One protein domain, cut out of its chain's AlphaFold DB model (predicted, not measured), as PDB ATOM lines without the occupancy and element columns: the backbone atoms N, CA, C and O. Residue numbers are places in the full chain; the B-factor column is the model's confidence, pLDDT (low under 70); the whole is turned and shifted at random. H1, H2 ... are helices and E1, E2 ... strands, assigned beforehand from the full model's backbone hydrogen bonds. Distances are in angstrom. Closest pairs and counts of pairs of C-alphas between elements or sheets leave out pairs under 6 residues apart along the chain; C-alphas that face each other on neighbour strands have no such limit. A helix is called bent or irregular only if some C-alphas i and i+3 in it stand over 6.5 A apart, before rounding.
ATOM      1  N   GLN A   6     161.961 124.091 136.532       93.50
ATOM      2  CA  GLN A   6     162.726 125.136 137.216       93.50
ATOM      3  C   GLN A   6     162.179 126.550 136.957       93.50
ATOM      4  O   GLN A   6     161.827 127.255 137.899       93.50
ATOM      5  N   LEU A   7     162.062 126.950 135.686       94.56
ATOM      6  CA  LEU A   7     161.596 128.291 135.322       94.56
ATOM      7  C   LEU A   7     160.134 128.549 135.737       94.56
ATOM      8  O   LEU A   7     159.904 129.564 136.393       94.56
ATOM      9  N   PRO A   8     159.150 127.666 135.451       94.75
ATOM     10  CA  PRO A   8     157.780 127.862 135.929       94.75
ATOM     11  C   PRO A   8     157.661 127.976 137.455       94.75
ATOM     12  O   PRO A   8     156.897 128.806 137.944       94.75
ATOM     13  N   LEU A   9     158.431 127.190 138.217       95.94
ATOM     14  CA  LEU A   9     158.406 127.252 139.683       95.94
ATOM     15  C   LEU A   9     158.988 128.560 140.222       95.94
ATOM     16  O   LEU A   9     158.414 129.143 141.142       95.94
ATOM     17  N   TYR A  10     160.090 129.050 139.649       95.94
ATOM     18  CA  TYR A  10     160.643 130.347 140.044       95.94
ATOM     19  C   TYR A  10     159.715 131.501 139.699       95.94
ATOM     20  O   TYR A  10     159.526 132.380 140.537       95.94
ATOM     21  N   ILE A  11     159.104 131.481 138.511       95.75
ATOM     22  CA  ILE A  11     158.104 132.485 138.149       95.75
ATOM     23  C   ILE A  11     156.988 132.478 139.191       95.75
ATOM     24  O   ILE A  11     156.750 133.510 139.810       95.75
ATOM     25  N   ARG A  12     156.393 131.316 139.492       96.81
ATOM     26  CA  ARG A  12     155.316 131.229 140.486       96.81
ATOM     27  C   ARG A  12     155.711 131.779 141.858       96.81
ATOM     28  O   ARG A  12     154.896 132.423 142.522       96.81
ATOM     29  N   ALA A  13     156.939 131.511 142.299       97.19
ATOM     30  CA  ALA A  13     157.449 132.033 143.562       97.19
ATOM     31  C   ALA A  13     157.530 133.567 143.540       97.19
ATOM     32  O   ALA A  13     157.039 134.216 144.460       97.19
ATOM     33  N   VAL A  14     158.078 134.152 142.471       97.00
ATOM     34  CA  VAL A  14     158.161 135.611 142.307       97.00
ATOM     35  C   VAL A  14     156.773 136.246 142.233       97.00
ATOM     36  O   VAL A  14     156.537 137.238 142.918       97.00
ATOM     37  N   GLU A  15     155.839 135.672 141.473       96.94
ATOM     38  CA  GLU A  15     154.454 136.166 141.393       96.94
ATOM     39  C   GLU A  15     153.786 136.181 142.772       96.94
ATOM     40  O   GLU A  15     153.126 137.146 143.143       96.94
ATOM     41  N   THR A  16     154.021 135.136 143.569       97.38
ATOM     42  CA  THR A  16     153.485 135.027 144.932       97.38
ATOM     43  C   THR A  16     154.084 136.077 145.868       97.38
ATOM     44  O   THR A  16     153.372 136.651 146.685       97.38
ATOM     45  N   LEU A  17     155.390 136.333 145.755       98.00
ATOM     46  CA  LEU A  17     156.109 137.270 146.622       98.00
ATOM     47  C   LEU A  17     155.880 138.741 146.253       98.00
ATOM     48  O   LEU A  17     156.022 139.608 147.109       98.00
ATOM     49  N   THR A  18     155.576 139.032 144.986       97.62
ATOM     50  CA  THR A  18     155.587 140.408 144.458       97.62
ATOM     51  C   THR A  18     154.249 140.874 143.892       97.62
ATOM     52  O   THR A  18     154.077 142.070 143.674       97.62
ATOM     53  N   GLY A  19     153.310 139.964 143.612       95.56
ATOM     54  CA  GLY A  19     152.065 140.273 142.900       95.56
ATOM     55  C   GLY A  19     152.250 140.603 141.412       95.56
ATOM     56  O   GLY A  19     151.277 140.923 140.735       95.56
ATOM     57  N   LEU A  20     153.480 140.537 140.893       95.06
ATOM     58  CA  LEU A  20     153.766 140.697 139.467       95.06
ATOM     59  C   LEU A  20     153.398 139.424 138.694       95.06
ATOM     60  O   LEU A  20     153.169 138.376 139.288       95.06
ATOM     61  N   THR A  21     153.381 139.511 137.363       92.50
ATOM     62  CA  THR A  21     153.101 138.378 136.465       92.50
ATOM     63  C   THR A  21     154.316 138.054 135.605       92.50
ATOM     64  O   THR A  21     154.929 138.951 135.015       92.50
ATOM     65  N   GLY A  22     154.656 136.770 135.493       92.12
ATOM     66  CA  GLY A  22     155.735 136.311 134.627       92.12
ATOM     67  C   GLY A  22     155.385 136.416 133.141       92.12
ATOM     68  O   GLY A  22     154.321 135.989 132.709       92.12
ATOM     69  N   ALA A  23     156.311 136.945 132.337       91.38
ATOM     70  CA  ALA A  23     156.131 137.092 130.886       91.38
ATOM     71  C   ALA A  23     156.973 136.112 130.048       91.38
ATOM     72  O   ALA A  23     156.707 135.929 128.860       91.38
ATOM     73  N   ALA A  24     158.013 135.513 130.635       91.25
ATOM     74  CA  ALA A  24     158.900 134.557 129.977       91.25
ATOM     75  C   ALA A  24     159.804 133.844 130.988       91.25
ATOM     76  O   ALA A  24     160.041 134.341 132.088       91.25
ATOM     77  N   GLY A  25     160.366 132.713 130.568       91.00
ATOM     78  CA  GLY A  25     161.461 132.032 131.251       91.00
ATOM     79  C   GLY A  25     162.647 131.864 130.307       91.00
ATOM     80  O   GLY A  25     162.490 131.339 129.203       91.00
ATOM     81  N   ALA A  26     163.838 132.279 130.736       89.56
ATOM     82  CA  ALA A  26     165.063 132.200 129.946       89.56
ATOM     83  C   ALA A  26     166.260 131.786 130.806       89.56
ATOM     84  O   ALA A  26     166.306 132.077 132.000       89.56
ATOM     85  N   TYR A  27     167.245 131.155 130.171       88.56
ATOM     86  CA  TYR A  27     168.550 130.904 130.773       88.56
ATOM     87  C   TYR A  27     169.615 131.788 130.134       88.56
ATOM     88  O   TYR A  27     169.625 131.985 128.919       88.56
ATOM     89  N   TYR A  28     170.547 132.256 130.957       87.19
ATOM     90  CA  TYR A  28     171.803 132.824 130.486       87.19
ATOM     91  C   TYR A  28     172.823 131.699 130.347       87.19
ATOM     92  O   TYR A  28     173.063 130.945 131.289       87.19
ATOM     93  N   THR A  29     173.426 131.579 129.170       85.75
ATOM     94  CA  THR A  29     174.616 130.752 128.966       85.75
ATOM     95  C   THR A  29     175.825 131.670 128.998       85.75
ATOM     96  O   THR A  29     175.971 132.518 128.120       85.75
ATOM     97  N   LEU A  30     176.662 131.504 130.020       88.25
ATOM     98  CA  LEU A  30     177.913 132.237 130.178       88.25
ATOM     99  C   LEU A  30     179.063 131.371 129.658       88.25
ATOM    100  O   LEU A  30     179.258 130.241 130.113       88.25
ATOM    101  N   ARG A  31     179.818 131.895 128.699       86.06
ATOM    102  CA  ARG A  31     181.096 131.349 128.223       86.06
ATOM    103  C   ARG A  31     182.158 132.438 128.347       86.06
ATOM    104  O   ARG A  31     181.800 133.600 128.505       86.06
ATOM    105  N   ARG A  32     183.443 132.056 128.295       83.19
ATOM    106  CA  ARG A  32     184.588 132.952 128.571       83.19
ATOM    107  C   ARG A  32     184.483 134.329 127.898       83.19
ATOM    108  O   ARG A  32     184.838 135.295 128.551       83.19
ATOM    109  N   ASP A  33     183.896 134.412 126.702       86.31
ATOM    110  CA  ASP A  33     183.742 135.667 125.951       86.31
ATOM    111  C   ASP A  33     182.332 135.863 125.362       86.31
ATOM    112  O   ASP A  33     182.133 136.670 124.456       86.31
ATOM    113  N   GLU A  34     181.332 135.107 125.830       83.25
ATOM    114  CA  GLU A  34     179.994 135.145 125.235       83.25
ATOM    115  C   GLU A  34     178.894 134.983 126.287       83.25
ATOM    116  O   GLU A  34     178.863 134.009 127.045       83.25
ATOM    117  N   VAL A  35     177.950 135.926 126.290       85.25
ATOM    118  CA  VAL A  35     176.703 135.835 127.050       85.25
ATOM    119  C   VAL A  35     175.562 135.631 126.066       85.25
ATOM    120  O   VAL A  35     175.197 136.543 125.328       85.25
ATOM    121  N   GLN A  36     174.975 134.435 126.068       84.75
ATOM    122  CA  GLN A  36     173.791 134.142 125.264       84.75
ATOM    123  C   GLN A  36     172.552 134.034 126.146       84.75
ATOM    124  O   GLN A  36     172.513 133.234 127.083       84.75
ATOM    125  N   ILE A  37     171.505 134.778 125.795       85.31
ATOM    126  CA  ILE A  37     170.174 134.601 126.377       85.31
ATOM    127  C   ILE A  37     169.428 133.562 125.549       85.31
ATOM    128  O   ILE A  37     169.273 133.707 124.335       85.31
ATOM    129  N   ARG A  38     168.947 132.512 126.213       84.69
ATOM    130  CA  ARG A  38     168.155 131.441 125.606       84.69
ATOM    131  C   ARG A  38     166.769 131.405 126.242       84.69
ATOM    132  O   ARG A  38     166.597 130.769 127.288       84.69
ATOM    133  N   PRO A  39     165.778 132.090 125.647       84.69
ATOM    134  CA  PRO A  39     164.392 131.970 126.072       84.69
ATOM    135  C   PRO A  39     163.910 130.535 125.878       84.69
ATOM    136  O   PRO A  39     164.045 129.967 124.797       84.69
ATOM    137  N   VAL A  40     163.358 129.950 126.935       87.44
ATOM    138  CA  VAL A  40     162.748 128.615 126.907       87.44
ATOM    139  C   VAL A  40     161.281 128.736 126.524       87.44
ATOM    140  O   VAL A  40     160.803 127.983 125.677       87.44
ATOM    141  N   PHE A  41     160.588 129.716 127.107       90.00
ATOM    142  CA  PHE A  41     159.223 130.088 126.754       90.00
ATOM    143  C   PHE A  41     158.981 131.586 126.959       90.00
ATOM    144  O   PHE A  41     159.660 132.219 127.770       90.00
ATOM    145  N   TRP A  42     158.004 132.141 126.249       90.81
ATOM    146  CA  TRP A  42     157.582 133.539 126.357       90.81
ATOM    147  C   TRP A  42     156.100 133.698 125.995       90.81
ATOM    148  O   TRP A  42     155.547 132.868 125.278       90.81
ATOM    149  N   ASP A  43     155.457 134.753 126.497       91.12
ATOM    150  CA  ASP A  43     154.038 135.042 126.248       91.12
ATOM    151  C   ASP A  43     153.812 135.374 124.768       91.12
ATOM    152  O   ASP A  43     154.277 136.410 124.281       91.12
ATOM    153  N   ALA A  44     153.067 134.520 124.062       89.69
ATOM    154  CA  ALA A  44     152.779 134.656 122.636       89.69
ATOM    155  C   ALA A  44     152.222 136.046 122.268       89.69
ATOM    156  O   ALA A  44     152.544 136.587 121.204       89.69
ATOM    157  N   ARG A  45     151.457 136.665 123.176       89.31
ATOM    158  CA  ARG A  45     150.837 137.993 123.009       89.31
ATOM    159  C   ARG A  45     151.866 139.126 123.018       89.31
ATOM    160  O   ARG A  45     151.581 140.233 122.574       89.31
ATOM    161  N   ARG A  46     153.080 138.848 123.498       87.75
ATOM    162  CA  ARG A  46     154.199 139.787 123.661       87.75
ATOM    163  C   ARG A  46     155.350 139.519 122.691       87.75
ATOM    164  O   ARG A  46     156.456 140.005 122.918       87.75
ATOM    165  N   LYS A  47     155.110 138.786 121.594       84.81
ATOM    166  CA  LYS A  47     156.126 138.351 120.610       84.81
ATOM    167  C   LYS A  47     157.144 139.425 120.222       84.81
ATOM    168  O   LYS A  47     158.334 139.131 120.153       84.81
ATOM    169  N   ALA A  48     156.693 140.658 119.988       86.62
ATOM    170  CA  ALA A  48     157.562 141.760 119.579       86.62
ATOM    171  C   ALA A  48     158.693 142.036 120.588       86.62
ATOM    172  O   ALA A  48     159.828 142.270 120.181       86.62
ATOM    173  N   HIS A  49     158.429 141.909 121.893       85.81
ATOM    174  CA  HIS A  49     159.435 142.100 122.946       85.81
ATOM    175  C   HIS A  49     160.517 141.010 122.959       85.81
ATOM    176  O   HIS A  49     161.585 141.205 123.534       85.81
ATOM    177  N   PHE A  50     160.256 139.871 122.314       84.00
ATOM    178  CA  PHE A  50     161.151 138.715 122.283       84.00
ATOM    179  C   PHE A  50     161.794 138.482 120.907       84.00
ATOM    180  O   PHE A  50     162.564 137.534 120.741       84.00
ATOM    181  N   ALA A  51     161.527 139.349 119.925       80.94
ATOM    182  CA  ALA A  51     162.051 139.228 118.564       80.94
ATOM    183  C   ALA A  51     163.579 139.409 118.472       80.94
ATOM    184  O   ALA A  51     164.199 138.904 117.543       80.94
ATOM    185  N   VAL A  52     164.191 140.086 119.450       81.38
ATOM    186  CA  VAL A  52     165.647 140.311 119.520       81.38
ATOM    187  C   VAL A  52     166.444 139.048 119.873       81.38
ATOM    188  O   VAL A  52     167.665 139.037 119.750       81.38
ATOM    189  N   TYR A  53     165.776 137.977 120.313       78.75
ATOM    190  CA  TYR A  53     166.431 136.736 120.712       78.75
ATOM    191  C   TYR A  53     166.388 135.700 119.572       78.75
ATOM    192  O   TYR A  53     165.308 135.355 119.100       78.75
ATOM    193  N   PRO A  54     167.526 135.125 119.152       65.25
ATOM    194  CA  PRO A  54     167.641 134.370 117.896       65.25
ATOM    195  C   PRO A  54     166.903 133.016 117.849       65.25
ATOM    196  O   PRO A  54     166.761 132.437 116.776       65.25
ATOM    197  N   ALA A  55     166.411 132.500 118.982       61.22
ATOM    198  CA  ALA A  55     165.758 131.185 119.083       61.22
ATOM    199  C   ALA A  55     164.254 131.242 119.424       61.22
ATOM    200  O   ALA A  55     163.638 130.207 119.680       61.22
ATOM    201  N   THR A  56     163.631 132.425 119.454       60.53
ATOM    202  CA  THR A  56     162.292 132.591 120.047       60.53
ATOM    203  C   THR A  56     161.132 132.090 119.199       60.53
ATOM    204  O   THR A  56     160.064 131.864 119.760       60.53
ATOM    205  N   SER A  57     161.288 131.835 117.897       55.25
ATOM    206  CA  SER A  57     160.144 131.560 117.006       55.25
ATOM    207  C   SER A  57     159.301 130.325 117.368       55.25
ATOM    208  O   SER A  57     158.143 130.270 116.964       55.25
ATOM    209  N   LYS A  58     159.826 129.373 118.159       64.25
ATOM    210  CA  LYS A  58     159.118 128.146 118.588       64.25
ATOM    211  C   LYS A  58     158.806 128.064 120.089       64.25
ATOM    212  O   LYS A  58     158.319 127.038 120.553       64.25
ATOM    213  N   SER A  59     159.072 129.130 120.841       78.44
ATOM    214  CA  SER A  59     158.944 129.161 122.308       78.44
ATOM    215  C   SER A  59     157.757 129.996 122.805       78.44
ATOM    216  O   SER A  59     157.622 130.221 124.005       78.44
ATOM    217  N   GLY A  60     156.900 130.471 121.900       84.50
ATOM    218  CA  GLY A  60     155.695 131.212 122.266       84.50
ATOM    219  C   GLY A  60     154.674 130.301 122.939       84.50
ATOM    220  O   GLY A  60     154.360 129.231 122.421       84.50
ATOM    221  N   VAL A  61     154.155 130.729 124.085       88.31
ATOM    222  CA  VAL A  61     153.101 130.037 124.832       88.31
ATOM    223  C   VAL A  61     151.913 130.980 124.956       88.31
ATOM    224  O   VAL A  61     152.075 132.133 125.352       88.31
ATOM    225  N   GLU A  62     150.724 130.505 124.591       89.00
ATOM    226  CA  GLU A  62     149.494 131.312 124.609       89.00
ATOM    227  C   GLU A  62     149.040 131.686 126.023       89.00
ATOM    228  O   GLU A  62     148.460 132.757 126.227       89.00
ATOM    229  N   ASP A  63     149.318 130.800 126.982       91.25
ATOM    230  CA  ASP A  63     149.009 130.974 128.394       91.25
ATOM    231  C   ASP A  63     150.151 130.453 129.284       91.25
ATOM    232  O   ASP A  63     150.372 129.248 129.445       91.25
ATOM    233  N   ILE A  64     150.896 131.392 129.867       91.81
ATOM    234  CA  ILE A  64     151.975 131.095 130.814       91.81
ATOM    235  C   ILE A  64     151.427 130.519 132.120       91.81
ATOM    236  O   ILE A  64     152.070 129.645 132.702       91.81
ATOM    237  N   HIS A  65     150.250 130.951 132.576       92.81
ATOM    238  CA  HIS A  65     149.681 130.443 133.823       92.81
ATOM    239  C   HIS A  65     149.294 128.977 133.667       92.81
ATOM    240  O   HIS A  65     149.648 128.172 134.522       92.81
ATOM    241  N   ALA A  66     148.724 128.587 132.522       93.31
ATOM    242  CA  ALA A  66     148.480 127.177 132.220       93.31
ATOM    243  C   ALA A  66     149.774 126.334 132.231       93.31
ATOM    244  O   ALA A  66     149.778 125.195 132.706       93.31
ATOM    245  N   LEU A  67     150.897 126.880 131.744       92.69
ATOM    246  CA  LEU A  67     152.205 126.219 131.840       92.69
ATOM    247  C   LEU A  67     152.655 126.059 133.300       92.69
ATOM    248  O   LEU A  67     153.134 124.984 133.671       92.69
ATOM    249  N   ILE A  68     152.506 127.108 134.112       94.06
ATOM    250  CA  ILE A  68     152.839 127.101 135.542       94.06
ATOM    251  C   ILE A  68     151.976 126.081 136.286       94.06
ATOM    252  O   ILE A  68     152.519 125.237 137.000       94.06
ATOM    253  N   ASP A  69     150.665 126.090 136.070       94.94
ATOM    254  CA  ASP A  69     149.720 125.170 136.699       94.94
ATOM    255  C   ASP A  69     150.015 123.717 136.325       94.94
ATOM    256  O   ASP A  69     150.046 122.843 137.197       94.94
ATOM    257  N   ALA A  70     150.340 123.449 135.057       93.88
ATOM    258  CA  ALA A  70     150.766 122.124 134.617       93.88
ATOM    259  C   ALA A  70     152.076 121.674 135.294       93.88
ATOM    260  O   ALA A  70     152.242 120.492 135.613       93.88
ATOM    261  N   SER A  71     153.020 122.591 135.524       93.75
ATOM    262  CA  SER A  71     154.245 122.299 136.277       93.75
ATOM    263  C   SER A  71     153.966 122.051 137.762       93.75
ATOM    264  O   SER A  71     154.510 121.098 138.322       93.75
ATOM    265  N   LEU A  72     153.083 122.830 138.392       95.31
ATOM    266  CA  LEU A  72     152.667 122.626 139.783       95.31
ATOM    267  C   LEU A  72     151.928 121.296 139.971       95.31
ATOM    268  O   LEU A  72     152.169 120.606 140.961       95.31
ATOM    269  N   ALA A  73     151.068 120.913 139.026       94.50
ATOM    270  CA  ALA A  73     150.392 119.619 139.035       94.50
ATOM    271  C   ALA A  73     151.407 118.466 139.052       94.50
ATOM    272  O   ALA A  73     151.359 117.624 139.947       94.50
ATOM    273  N   ARG A  74     152.413 118.500 138.165       91.06
ATOM    274  CA  ARG A  74     153.486 117.489 138.161       91.06
ATOM    275  C   ARG A  74     154.279 117.453 139.458       91.06
ATOM    276  O   ARG A  74     154.573 116.374 139.957       91.06
ATOM    277  N   VAL A  75     154.621 118.614 140.015       93.31
ATOM    278  CA  VAL A  75     155.337 118.675 141.297       93.31
ATOM    279  C   VAL A  75     154.512 118.047 142.414       93.31
ATOM    280  O   VAL A  75     155.066 117.294 143.209       93.31
ATOM    281  N   ARG A  76     153.197 118.292 142.464       94.12
ATOM    282  CA  ARG A  76     152.315 117.637 143.444       94.12
ATOM    283  C   ARG A  76     152.349 116.120 143.292       94.12
ATOM    284  O   ARG A  76     152.450 115.426 144.299       94.12
ATOM    285  N   ASP A  77     152.312 115.613 142.065       90.75
ATOM    286  CA  ASP A  77     152.371 114.172 141.812       90.75
ATOM    287  C   ASP A  77     153.730 113.578 142.207       90.75
ATOM    288  O   ASP A  77     153.774 112.538 142.866       90.75
ATOM    289  N   TYR A  78     154.834 114.273 141.909       89.38
ATOM    290  CA  TYR A  78     156.173 113.878 142.356       89.38
ATOM    291  C   TYR A  78     156.280 113.848 143.880       89.38
ATOM    292  O   TYR A  78     156.750 112.858 144.439       89.38
ATOM    293  N   LEU A  79     155.797 114.884 144.567       93.00
ATOM    294  CA  LEU A  79     155.822 114.948 146.029       93.00
ATOM    295  C   LEU A  79     154.961 113.854 146.663       93.00
ATOM    296  O   LEU A  79     155.416 113.202 147.598       93.00
ATOM    297  N   ARG A  80     153.763 113.590 146.127       93.31
ATOM    298  CA  ARG A  80     152.919 112.469 146.573       93.31
ATOM    299  C   ARG A  80     153.602 111.123 146.355       93.31
ATOM    300  O   ARG A  80     153.495 110.243 147.204       93.31
ATOM    301  N   GLY A  81     154.297 110.954 145.230       89.94
ATOM    302  CA  GLY A  81     155.119 109.777 144.957       89.94
ATOM    303  C   GLY A  81     156.185 109.582 146.031       89.94
ATOM    304  O   GLY A  81     156.204 108.540 146.680       89.94
ATOM    305  N   ILE A  82     156.986 110.617 146.286       90.56
ATOM    306  CA  ILE A  82     158.057 110.609 147.292       90.56
ATOM    307  C   ILE A  82     157.502 110.318 148.693       90.56
ATOM    308  O   ILE A  82     158.017 109.444 149.387       90.56
ATOM    309  N   GLN A  83     156.426 110.999 149.098       93.06
ATOM    310  CA  GLN A  83     155.765 110.778 150.391       93.06
ATOM    311  C   GLN A  83     155.217 109.352 150.531       93.06
ATOM    312  O   GLN A  83     155.220 108.798 151.625       93.06
ATOM    313  N   GLY A  84     154.775 108.750 149.426       93.25
ATOM    314  CA  GLY A  84     154.335 107.357 149.367       93.25
ATOM    315  C   GLY A  84     155.463 106.339 149.175       93.25
ATOM    316  O   GLY A  84     155.166 105.190 148.857       93.25
ATOM    317  N   GLY A  85     156.737 106.737 149.285       88.25
ATOM    318  CA  GLY A  85     157.889 105.849 149.081       88.25
ATOM    319  C   GLY A  85     158.095 105.392 147.631       88.25
ATOM    320  O   GLY A  85     158.880 104.481 147.376       88.25
TER     321      GLY A  85
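This is residues 6 to 85 of the 120 residues of the protein "PD-(D/E)XK nuclease family protein" of Methanomicrobiales archaeon (UniProt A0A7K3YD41). A long, two-stranded hairpin, E1 and E2, and a long helix, H3, make the two arms of an open V that meet near the base of the hairpin, around residues 24, 43 and 64; H1 packs at this corner, and H2 with the long loop after it folds back beside the hairpin's base. Residues 30 to 35 at the hairpin's tip and residues 76 to 85, of which 76 to 83 belong to H3, stick out. The printed part has 80 residues, with three named helices and two named strands in the order H1, E1, E2, H2, H3; the sheet is E1 - E2, antiparallel, and the class is mixed, helices and strands. The whole is loose, with a radius of gyration of the C-alphas of 15.0 A and spans of 45 by 33 by 26 A.

E1 is residues 24 to 31, 22.5 A from first to last C-alpha, and begins at C-alpha 24 at (158.900, 134.557, 129.977). E2 is residues 34 to 43, 26.0 A, and bends by 59 degrees at residue 40. H1 is residues 6 to 18, 18.3 A, from C-alpha 6 at (162.726, 125.136, 137.216). H2 is residues 44 to 50, 9.3 A, and irregular: C-alphas 45 and 48 are 8.4 A apart. H3 is residues 64 to 83, 28.5 A, and ends at C-alpha 83 at (155.765, 110.778, 150.391).

E1 and E2 form a hairpin, antiparallel at 167 degrees between their directions. N 29 and O 36, 2.8 A apart, and N 38 and O 27, 2.8 A, are within hydrogen-bond range. Residues 42 to 43 of E2 also pair, parallel, with residues 60 to 61. The closest C-alphas of H1 and E1 are those of Leu 7 and Gly 25, 5.5 A apart. H1, with residues 8 to 12 alone, touches residues 67 to 72 of H3; the closest C-alphas are those of Pro 8 and Ile 68, 5.0 A apart. Their lines are only just about perpendicular, at 73 degrees. The closest C-alphas of E2 and H3 are those of Asp 43 and Ile 64, 6.4 A apart. H2 is apart from H1, H3 and E1. In H1 and H3 every O i to N i+4 pair is within hydrogen-bond range; in H2 0 of 3 are, but 3 of 4 O i to N i+3 pairs are.

The two C-alphas farthest apart are those of Asp 33 and Gly 84, 47.1 A. The printed part has no cut. The link from H2 to H3, 13 residues, is long; the others are tight. The mean pLDDT of the printed part is 88.6, and residues 54 to 58 are under 70.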